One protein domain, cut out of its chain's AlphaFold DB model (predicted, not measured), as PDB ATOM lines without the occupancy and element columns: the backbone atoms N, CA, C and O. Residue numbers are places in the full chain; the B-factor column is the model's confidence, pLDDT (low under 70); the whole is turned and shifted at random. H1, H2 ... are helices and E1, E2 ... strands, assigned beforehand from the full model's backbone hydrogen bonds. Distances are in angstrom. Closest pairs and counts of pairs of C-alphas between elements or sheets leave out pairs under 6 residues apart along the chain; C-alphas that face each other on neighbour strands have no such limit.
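Overview. This is residues 12 to 24 and 36 to 97 of the 102 residues of the protein "Hypothetical protein" of Rotaria sp. Silwood1 (UniProt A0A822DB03). The strongly twisted sheet E2, E1, E5 and the hairpin E3 and E4 make a small, incomplete barrel: E5 meets E4 on one side, and short H1 sits near the gap between E2 and E3. The 75 printed residues run E1 E2 E3 E4 H1 E5, mostly strand, under half in named elements; both sheets are antiparallel. It is compact, radius of gyration of the C-alphas 12.0 A, spanning 35 by 29 by 24 A.

Along the chain. Find C-alpha 12 at (450.088, 343.978, 279.813), where E1, residues 12 to 17, begins. E2 is 38 to 44, 19.6 A; E5, 88 to 92, ends at (443.011, 342.415, 280.674). Look then for E3, 54 to 59, E4, 64 to 69, and H1, 77 to 80.

Arrangement. Within hydrogen-bond range are N 14 and O 41 (E1, E2), 2.9 A, N 15 and O 91 (E1, E5), 2.9 A, and N 57 and O 66 (E3, E4), 2.9 A. The closest C-alphas of E4 and E5, Tyr 66 and Arg 88, are 4.5 A apart. H1, too short for an O i to N i+4 pair, only grazes the three-strand sheet.

Size, cuts and confidence. Across the cut, residues 25 to 35, C-alphas 24 and 36 are 20.7 A apart. Residues 20 and 22 to 24 have pLDDT under 70.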
ATOM      1  N   ILE A  12     451.406 344.101 279.204       86.56
ATOM      2  CA  ILE A  12     450.088 343.978 279.813       86.56
ATOM      3  C   ILE A  12     449.278 345.202 279.418       86.56
ATOM      4  O   ILE A  12     449.744 346.323 279.607       86.56
ATOM      5  N   GLN A  13     448.078 344.982 278.900       89.44
ATOM      6  CA  GLN A  13     447.112 346.028 278.598       89.44
ATOM      7  C   GLN A  13     445.915 345.881 279.526       89.44
ATOM      8  O   GLN A  13     445.380 344.782 279.679       89.44
ATOM      9  N   LEU A  14     445.536 346.987 280.153       86.69
ATOM     10  CA  LEU A  14     444.432 347.083 281.092       86.69
ATOM     11  C   LEU A  14     443.491 348.182 280.612       86.69
ATOM     12  O   LEU A  14     443.926 349.326 280.477       86.69
ATOM     13  N   TRP A  15     442.228 347.841 280.383       87.31
ATOM     14  CA  TRP A  15     441.166 348.841 280.350       87.31
ATOM     15  C   TRP A  15     440.611 348.986 281.754       87.31
ATOM     16  O   TRP A  15     440.272 347.985 282.390       87.31
ATOM     17  N   ILE A  16     440.581 350.219 282.237       87.25
ATOM     18  CA  ILE A  16     440.245 350.545 283.618       87.25
ATOM     19  C   ILE A  16     439.359 351.784 283.685       87.25
ATOM     20  O   ILE A  16     439.522 352.704 282.884       87.25
ATOM     21  N   GLU A  17     438.481 351.824 284.673       84.94
ATOM     22  CA  GLU A  17     437.686 352.996 285.040       84.94
ATOM     23  C   GLU A  17     438.203 353.561 286.369       84.94
ATOM     24  O   GLU A  17     438.633 352.819 287.257       84.94
ATOM     25  N   GLU A  18     438.212 354.889 286.489       81.81
ATOM     26  CA  GLU A  18     438.635 355.552 287.720       81.81
ATOM     27  C   GLU A  18     437.574 355.426 288.807       81.81
ATOM     28  O   GLU A  18     436.454 355.903 288.651       81.81
ATOM     29  N   HIS A  19     437.969 354.866 289.946       76.31
ATOM     30  CA  HIS A  19     437.133 354.806 291.134       76.31
ATOM     31  C   HIS A  19     437.916 355.373 292.322       76.31
ATOM     32  O   HIS A  19     439.105 355.105 292.486       76.31
ATOM     33  N   TYR A  20     437.276 356.228 293.120       65.19
ATOM     34  CA  TYR A  20     437.978 357.088 294.081       65.19
ATOM     35  C   TYR A  20     438.060 356.515 295.505       65.19
ATOM     36  O   TYR A  20     438.965 356.904 296.247       65.19
ATOM     37  N   ASP A  21     437.155 355.614 295.902       72.25
ATOM     38  CA  ASP A  21     437.078 355.112 297.281       72.25
ATOM     39  C   ASP A  21     436.732 353.609 297.324       72.25
ATOM     40  O   ASP A  21     435.687 353.209 296.837       72.25
ATOM     41  N   PRO A  22     437.556 352.737 297.930       62.00
ATOM     42  CA  PRO A  22     437.262 351.304 298.049       62.00
ATOM     43  C   PRO A  22     436.086 350.993 298.983       62.00
ATOM     44  O   PRO A  22     435.613 349.858 299.013       62.00
ATOM     45  N   ALA A  23     435.672 351.953 299.814       68.44
ATOM     46  CA  ALA A  23     434.531 351.831 300.707       68.44
ATOM     47  C   ALA A  23     433.242 352.396 300.095       68.44
ATOM     48  O   ALA A  23     432.163 352.142 300.645       68.44
ATOM     49  N   SER A  24     433.329 353.146 298.988       69.94
ATOM     50  CA  SER A  24     432.143 353.564 298.248       69.94
ATOM     51  C   SER A  24     431.631 352.411 297.397       69.94
ATOM     52  O   SER A  24     432.399 351.609 296.876       69.94
ATOM     53  N   ASP A  36     435.072 358.973 278.049       76.00
ATOM     54  CA  ASP A  36     436.094 359.612 278.877       76.00
ATOM     55  C   ASP A  36     436.248 358.942 280.259       76.00
ATOM     56  O   ASP A  36     437.174 359.286 280.996       76.00
ATOM     57  N   ASP A  37     435.417 357.939 280.574       79.31
ATOM     58  CA  ASP A  37     435.455 357.204 281.848       79.31
ATOM     59  C   ASP A  37     436.549 356.127 281.868       79.31
ATOM     60  O   ASP A  37     437.025 355.722 282.931       79.31
ATOM     61  N   ILE A  38     436.981 355.671 280.685       90.44
ATOM     62  CA  ILE A  38     437.883 354.527 280.546       90.44
ATOM     63  C   ILE A  38     439.285 354.951 280.100       90.44
ATOM     64  O   ILE A  38     439.473 355.670 279.116       90.44
ATOM     65  N   ARG A  39     440.306 354.401 280.762       92.75
ATOM     66  CA  ARG A  39     441.710 354.491 280.344       92.75
ATOM     67  C   ARG A  39     442.237 353.143 279.866       92.75
ATOM     68  O   ARG A  39     442.018 352.118 280.504       92.75
ATOM     69  N   LEU A  40     443.016 353.165 278.782       93.69
ATOM     70  CA  LEU A  40     443.878 352.051 278.390       93.69
ATOM     71  C   LEU A  40     445.287 352.275 278.950       93.69
ATOM     72  O   LEU A  40     446.050 353.093 278.433       93.69
ATOM     73  N   CYS A  41     445.650 351.509 279.970       95.44
ATOM     74  CA  CYS A  41     446.989 351.505 280.547       95.44
ATOM     75  C   CYS A  41     447.808 350.343 279.982       95.44
ATOM     76  O   CYS A  41     447.354 349.200 279.943       95.44
ATOM     77  N   THR A  42     449.040 350.624 279.550       95.56
ATOM     78  CA  THR A  42     449.967 349.606 279.033       95.56
ATOM     79  C   THR A  42     451.199 349.527 279.922       95.56
ATOM     80  O   THR A  42     451.955 350.490 280.026       95.56
ATOM     81  N   ILE A  43     451.435 348.367 280.533       94.56
ATOM     82  CA  ILE A  43     452.640 348.096 281.317       94.56
ATOM     83  C   ILE A  43     453.613 347.258 280.490       94.56
ATOM     84  O   ILE A  43     453.266 346.180 280.000       94.56
ATOM     85  N   GLN A  44     454.862 347.711 280.406       92.44
ATOM     86  CA  GLN A  44     455.959 346.953 279.817       92.44
ATOM     87  C   GLN A  44     456.899 346.423 280.905       92.44
ATOM     88  O   GLN A  44     457.522 347.182 281.644       92.44
ATOM     89  N   ARG A  45     457.034 345.099 280.974       89.94
ATOM     90  CA  ARG A  45     457.987 344.403 281.843       89.94
ATOM     91  C   ARG A  45     459.305 344.147 281.118       89.94
ATOM     92  O   ARG A  45     459.320 343.723 279.961       89.94
ATOM     93  N   ALA A  46     460.415 344.295 281.834       89.75
ATOM     94  CA  ALA A  46     461.732 343.854 281.377       89.75
ATOM     95  C   ALA A  46     461.838 342.318 281.382       89.75
ATOM     96  O   ALA A  46     462.384 341.722 280.451       89.75
ATOM     97  N   VAL A  47     461.273 341.673 282.410       89.00
ATOM     98  CA  VAL A  47     461.217 340.211 282.556       89.00
ATOM     99  C   VAL A  47     459.817 339.753 282.978       89.00
ATOM    100  O   VAL A  47     459.144 340.487 283.704       89.00
ATOM    101  N   PRO A  48     459.361 338.552 282.582       84.50
ATOM    102  CA  PRO A  48     458.007 338.078 282.884       84.50
ATOM    103  C   PRO A  48     457.654 338.126 284.381       84.50
ATOM    104  O   PRO A  48     456.557 338.526 284.757       84.50
ATOM    105  N   GLN A  49     458.598 337.802 285.261       86.69
ATOM    106  CA  GLN A  49     458.380 337.733 286.709       86.69
ATOM    107  C   GLN A  49     458.493 339.099 287.419       86.69
ATOM    108  O   GLN A  49     458.404 339.162 288.646       86.69
ATOM    109  N   GLN A  50     458.700 340.197 286.681       89.50
ATOM    110  CA  GLN A  50     458.798 341.531 287.269       89.50
ATOM    111  C   GLN A  50     457.469 341.933 287.915       89.50
ATOM    112  O   GLN A  50     456.416 341.901 287.277       89.50
ATOM    113  N   LYS A  51     457.534 342.332 289.189       89.81
ATOM    114  CA  LYS A  51     456.377 342.835 289.934       89.81
ATOM    115  C   LYS A  51     455.899 344.157 289.338       89.81
ATOM    116  O   LYS A  51     456.710 345.015 289.002       89.81
ATOM    117  N   LEU A  52     454.581 344.318 289.259       91.81
ATOM    118  CA  LEU A  52     453.947 345.511 288.689       91.81
ATOM    119  C   LEU A  52     453.749 346.624 289.724       91.81
ATOM    120  O   LEU A  52     453.721 347.791 289.351       91.81
ATOM    121  N   GLY A  53     453.674 346.252 291.007       91.56
ATOM    122  CA  GLY A  53     453.586 347.162 292.154       91.56
ATOM    123  C   GLY A  53     452.179 347.420 292.693       91.56
ATOM    124  O   GLY A  53     452.017 348.328 293.494       91.56
ATOM    125  N   PHE A  54     451.201 346.594 292.319       92.94
ATOM    126  CA  PHE A  54     449.853 346.598 292.883       92.94
ATOM    127  C   PHE A  54     449.375 345.177 293.200       92.94
ATOM    128  O   PHE A  54     449.969 344.185 292.762       92.94
ATOM    129  N   CYS A  55     448.287 345.116 293.952       91.62
ATOM    130  CA  CYS A  55     447.474 343.957 294.262       91.62
ATOM    131  C   CYS A  55     446.099 344.126 293.600       91.62
ATOM    132  O   CYS A  55     445.681 345.247 293.327       91.62
ATOM    133  N   VAL A  56     445.389 343.025 293.352       91.19
ATOM    134  CA  VAL A  56     443.992 343.074 292.898       91.19
ATOM    135  C   VAL A  56     443.099 342.588 294.029       91.19
ATOM    136  O   VAL A  56     443.318 341.501 294.567       91.19
ATOM    137  N   TYR A  57     442.103 343.393 294.380       88.56
ATOM    138  CA  TYR A  57     441.054 343.059 295.331       88.56
ATOM    139  C   TYR A  57     439.751 342.768 294.581       88.56
ATOM    140  O   TYR A  57     439.373 343.508 293.679       88.56
ATOM    141  N   TYR A  58     439.059 341.692 294.955       88.25
ATOM    142  CA  TYR A  58     437.756 341.337 294.395       88.25
ATOM    143  C   TYR A  58     436.632 341.742 295.349       88.25
ATOM    144  O   TYR A  58     436.533 341.216 296.467       88.25
ATOM    145  N   HIS A  59     435.757 342.635 294.894       86.25
ATOM    146  CA  HIS A  59     434.595 343.068 295.650       86.25
ATOM    147  C   HIS A  59     433.413 342.131 295.395       86.25
ATOM    148  O   HIS A  59     432.762 342.150 294.353       86.25
ATOM    149  N   ARG A  60     433.112 341.283 296.382       81.94
ATOM    150  CA  ARG A  60     432.163 340.167 296.225       81.94
ATOM    151  C   ARG A  60     430.730 340.567 295.891       81.94
ATOM    152  O   ARG A  60     430.020 339.746 295.329       81.94
ATOM    153  N   LYS A  61     430.286 341.748 296.321       82.00
ATOM    154  CA  LYS A  61     428.892 342.182 296.158       82.00
ATOM    155  C   LYS A  61     428.622 342.678 294.740       82.00
ATOM    156  O   LYS A  61     427.568 342.390 294.192       82.00
ATOM    157  N   GLU A  62     429.567 343.425 294.191       80.94
ATOM    158  CA  GLU A  62     429.467 344.017 292.854       80.94
ATOM    159  C   GLU A  62     430.094 343.126 291.781       80.94
ATOM    160  O   GLU A  62     429.856 343.335 290.603       80.94
ATOM    161  N   HIS A  63     430.855 342.104 292.188       85.62
ATOM    162  CA  HIS A  63     431.589 341.207 291.298       85.62
ATOM    163  C   HIS A  63     432.702 341.901 290.487       85.62
ATOM    164  O   HIS A  63     433.094 341.424 289.426       85.62
ATOM    165  N   PHE A  64     433.275 342.984 291.026       89.62
ATOM    166  CA  PHE A  64     434.325 343.765 290.367       89.62
ATOM    167  C   PHE A  64     435.717 343.554 290.959       89.62
ATOM    168  O   PHE A  64     435.888 343.156 292.115       89.62
ATOM    169  N   HIS A  65     436.724 343.831 290.132       91.25
ATOM    170  CA  HIS A  65     438.137 343.742 290.473       91.25
ATOM    171  C   HIS A  65     438.739 345.144 290.538       91.25
ATOM    172  O   HIS A  65     438.725 345.865 289.545       91.25
ATOM    173  N   TYR A  66     439.317 345.496 291.681       91.75
ATOM    174  CA  TYR A  66     439.917 346.803 291.928       91.75
ATOM    175  C   TYR A  66     441.419 346.692 292.161       91.75
ATOM    176  O   TYR A  66     441.911 345.709 292.727       91.75
ATOM    177  N   ILE A  67     442.149 347.716 291.741       92.75
ATOM    178  CA  ILE A  67     443.591 347.832 291.942       92.75
ATOM    179  C   ILE A  67     443.879 348.457 293.305       92.75
ATOM    180  O   ILE A  67     443.349 349.508 293.639       92.75
ATOM    181  N   GLU A  68     444.778 347.849 294.073       92.50
ATOM    182  CA  GLU A  68     445.281 348.411 295.326       92.50
ATOM    183  C   GLU A  68     446.811 348.494 295.297       92.50
ATOM    184  O   GLU A  68     447.517 347.496 295.131       92.50
ATOM    185  N   PHE A  69     447.346 349.699 295.451       90.69
ATOM    186  CA  PHE A  69     448.780 349.944 295.517       90.69
ATOM    187  C   PHE A  69     449.357 349.650 296.911       90.69
ATOM    188  O   PHE A  69     448.728 349.890 297.936       90.69
ATOM    189  N   TYR A  70     450.604 349.169 296.955       82.75
ATOM    190  CA  TYR A  70     451.363 349.029 298.207       82.75
ATOM    191  C   TYR A  70     452.080 350.333 298.585       82.75
ATOM    192  O   TYR A  70     452.223 351.232 297.766       82.75
ATOM    193  N   ASN A  71     452.638 350.414 299.795       74.88
ATOM    194  CA  ASN A  71     453.495 351.539 300.198       74.88
ATOM    195  C   ASN A  71     454.686 351.741 299.229       74.88
ATOM    196  O   ASN A  71     455.323 350.764 298.826       74.88
ATOM    197  N   ASN A  72     455.029 353.003 298.927       75.50
ATOM    198  CA  ASN A  72     456.048 353.430 297.945       75.50
ATOM    199  C   ASN A  72     455.719 353.051 296.483       75.50
ATOM    200  O   ASN A  72     456.579 352.589 295.724       75.50
ATOM    201  N   TRP A  73     454.455 353.206 296.097       80.12
ATOM    202  CA  TRP A  73     453.906 352.849 294.786       80.12
ATOM    203  C   TRP A  73     454.328 353.780 293.648       80.12
ATOM    204  O   TRP A  73     454.234 353.394 292.484       80.12
ATOM    205  N   GLU A  74     454.848 354.965 293.953       85.38
ATOM    206  CA  GLU A  74     455.216 356.003 292.986       85.38
ATOM    207  C   GLU A  74     456.384 355.579 292.073       85.38
ATOM    208  O   GLU A  74     456.619 356.167 291.018       85.38
ATOM    209  N   LEU A  75     457.119 354.530 292.455       87.19
ATOM    210  CA  LEU A  75     458.195 353.931 291.657       87.19
ATOM    211  C   LEU A  75     457.755 352.672 290.896       87.19
ATOM    212  O   LEU A  75     458.572 352.030 290.232       87.19
ATOM    213  N   SER A  76     456.488 352.275 291.016       91.94
ATOM    214  CA  SER A  76     455.979 351.058 290.396       91.94
ATOM    215  C   SER A  76     455.750 351.213 288.892       91.94
ATOM    216  O   SER A  76     455.430 352.293 288.395       91.94
ATOM    217  N   LEU A  77     455.853 350.098 288.160       93.44
ATOM    218  CA  LEU A  77     455.547 350.073 286.728       93.44
ATOM    219  C   LEU A  77     454.082 350.418 286.446       93.44
ATOM    220  O   LEU A  77     453.783 351.060 285.446       93.44
ATOM    221  N   ALA A  78     453.172 349.981 287.317       93.44
ATOM    222  CA  ALA A  78     451.755 350.276 287.185       93.44
ATOM    223  C   ALA A  78     451.461 351.771 287.334       93.44
ATOM    224  O   ALA A  78     450.776 352.334 286.483       93.44
ATOM    225  N   TYR A  79     452.047 352.432 288.336       93.56
ATOM    226  CA  TYR A  79     451.899 353.877 288.490       93.56
ATOM    227  C   TYR A  79     452.451 354.642 287.280       93.56
ATOM    228  O   TYR A  79     451.793 355.532 286.744       93.56
ATOM    229  N   GLN A  80     453.622 354.238 286.776       92.94
ATOM    230  CA  GLN A  80     454.210 354.818 285.562       92.94
ATOM    231  C   GLN A  80     453.342 354.611 284.310       92.94
ATOM    232  O   GLN A  80     453.404 355.420 283.387       92.94
ATOM    233  N   ALA A  81     452.521 353.558 284.279       93.88
ATOM    234  CA  ALA A  81     451.565 353.285 283.209       93.88
ATOM    235  C   ALA A  81     450.250 354.083 283.335       93.88
ATOM    236  O   ALA A  81     449.353 353.898 282.511       93.88
ATOM    237  N   GLY A  82     450.123 354.959 284.338       92.81
ATOM    238  CA  GLY A  82     448.940 355.795 284.561       92.81
ATOM    239  C   GLY A  82     447.814 355.109 285.335       92.81
ATOM    240  O   GLY A  82     446.711 355.650 285.392       92.81
ATOM    241  N   ILE A  83     448.085 353.943 285.925       93.62
ATOM    242  CA  ILE A  83     447.147 353.256 286.813       93.62
ATOM    243  C   ILE A  83     447.099 353.999 288.145       93.62
ATOM    244  O   ILE A  83     448.139 354.359 288.708       93.62
ATOM    245  N   LYS A  84     445.891 354.201 288.657       91.62
ATOM    246  CA  LYS A  84     445.610 354.855 289.929       91.62
ATOM    247  C   LYS A  84     445.098 353.848 290.949       91.62
ATOM    248  O   LYS A  84     444.689 352.732 290.631       91.62
ATOM    249  N   ASN A  85     445.224 354.233 292.213       89.69
ATOM    250  CA  ASN A  85     444.705 353.419 293.296       89.69
ATOM    251  C   ASN A  85     443.184 353.348 293.184       89.69
ATOM    252  O   ASN A  85     442.560 354.363 292.898       89.69
ATOM    253  N   PHE A  86     442.642 352.164 293.440       89.75
ATOM    254  CA  PHE A  86     441.226 351.826 293.354       89.75
ATOM    255  C   PHE A  86     440.625 351.804 291.954       89.75
ATOM    256  O   PHE A  86     439.431 351.580 291.847       89.75
ATOM    257  N   ASP A  87     441.419 351.901 290.885       92.19
ATOM    258  CA  ASP A  87     440.907 351.696 289.527       92.19
ATOM    259  C   ASP A  87     440.192 350.338 289.385       92.19
ATOM    260  O   ASP A  87     440.733 349.297 289.785       92.19
ATOM    261  N   ARG A  88     438.993 350.351 288.787       92.12
ATOM    262  CA  ARG A  88     438.221 349.153 288.436       92.12
ATOM    263  C   ARG A  88     438.752 348.575 287.131       92.12
ATOM    264  O   ARG A  88     438.901 349.296 286.149       92.12
ATOM    265  N   ILE A  89     439.056 347.280 287.104       92.94
ATOM    266  CA  ILE A  89     439.575 346.594 285.915       92.94
ATOM    267  C   ILE A  89     438.411 346.049 285.082       92.94
ATOM    268  O   ILE A  89     437.666 345.189 285.543       92.94
ATOM    269  N   ILE A  90     438.335 346.491 283.825       92.50
ATOM    270  CA  ILE A  90     437.321 346.085 282.844       92.50
ATOM    271  C   ILE A  90     437.841 344.942 281.967       92.50
ATOM    272  O   ILE A  90     437.193 343.911 281.776       92.50
ATOM    273  N   GLU A  91     439.037 345.117 281.405       93.12
ATOM    274  CA  GLU A  91     439.628 344.180 280.449       93.12
ATOM    275  C   GLU A  91     441.125 344.017 280.704       93.12
ATOM    276  O   GLU A  91     441.841 344.990 280.946       93.12
ATOM    277  N   LEU A  92     441.605 342.779 280.598       92.06
ATOM    278  CA  LEU A  92     443.011 342.415 280.674       92.06
ATOM    279  C   LEU A  92     443.428 341.706 279.383       92.06
ATOM    280  O   LEU A  92     442.975 340.602 279.095       92.06
ATOM    281  N   ASN A  93     444.349 342.308 278.625       91.19
ATOM    282  CA  ASN A  93     444.909 341.744 277.390       91.19
ATOM    283  C   ASN A  93     443.849 341.262 276.373       91.19
ATOM    284  O   ASN A  93     443.990 340.176 275.808       91.19
ATOM    285  N   GLY A  94     442.790 342.041 276.134       88.62
ATOM    286  CA  GLY A  94     441.721 341.657 275.206       88.62
ATOM    287  C   GLY A  94     440.638 340.756 275.808       88.62
ATOM    288  O   GLY A  94     439.728 340.352 275.088       88.62
ATOM    289  N   ILE A  95     440.731 340.409 277.097       90.00
ATOM    290  CA  ILE A  95     439.749 339.578 277.804       90.00
ATOM    291  C   ILE A  95     438.985 340.463 278.786       90.00
ATOM    292  O   ILE A  95     439.575 340.969 279.740       90.00
ATOM    293  N   ASN A  96     437.688 340.674 278.545       89.94
ATOM    294  CA  ASN A  96     436.826 341.381 279.494       89.94
ATOM    295  C   ASN A  96     436.665 340.512 280.747       89.94
ATOM    296  O   ASN A  96     436.223 339.370 280.639       89.94
ATOM    297  N   ILE A  97     437.034 341.047 281.908       89.12
ATOM    298  CA  ILE A  97     437.054 340.301 283.172       89.12
ATOM    299  C   ILE A  97     435.840 340.587 284.064       89.12
ATOM    300  O   ILE A  97     435.678 339.956 285.101       89.12
TER     301      ILE A  97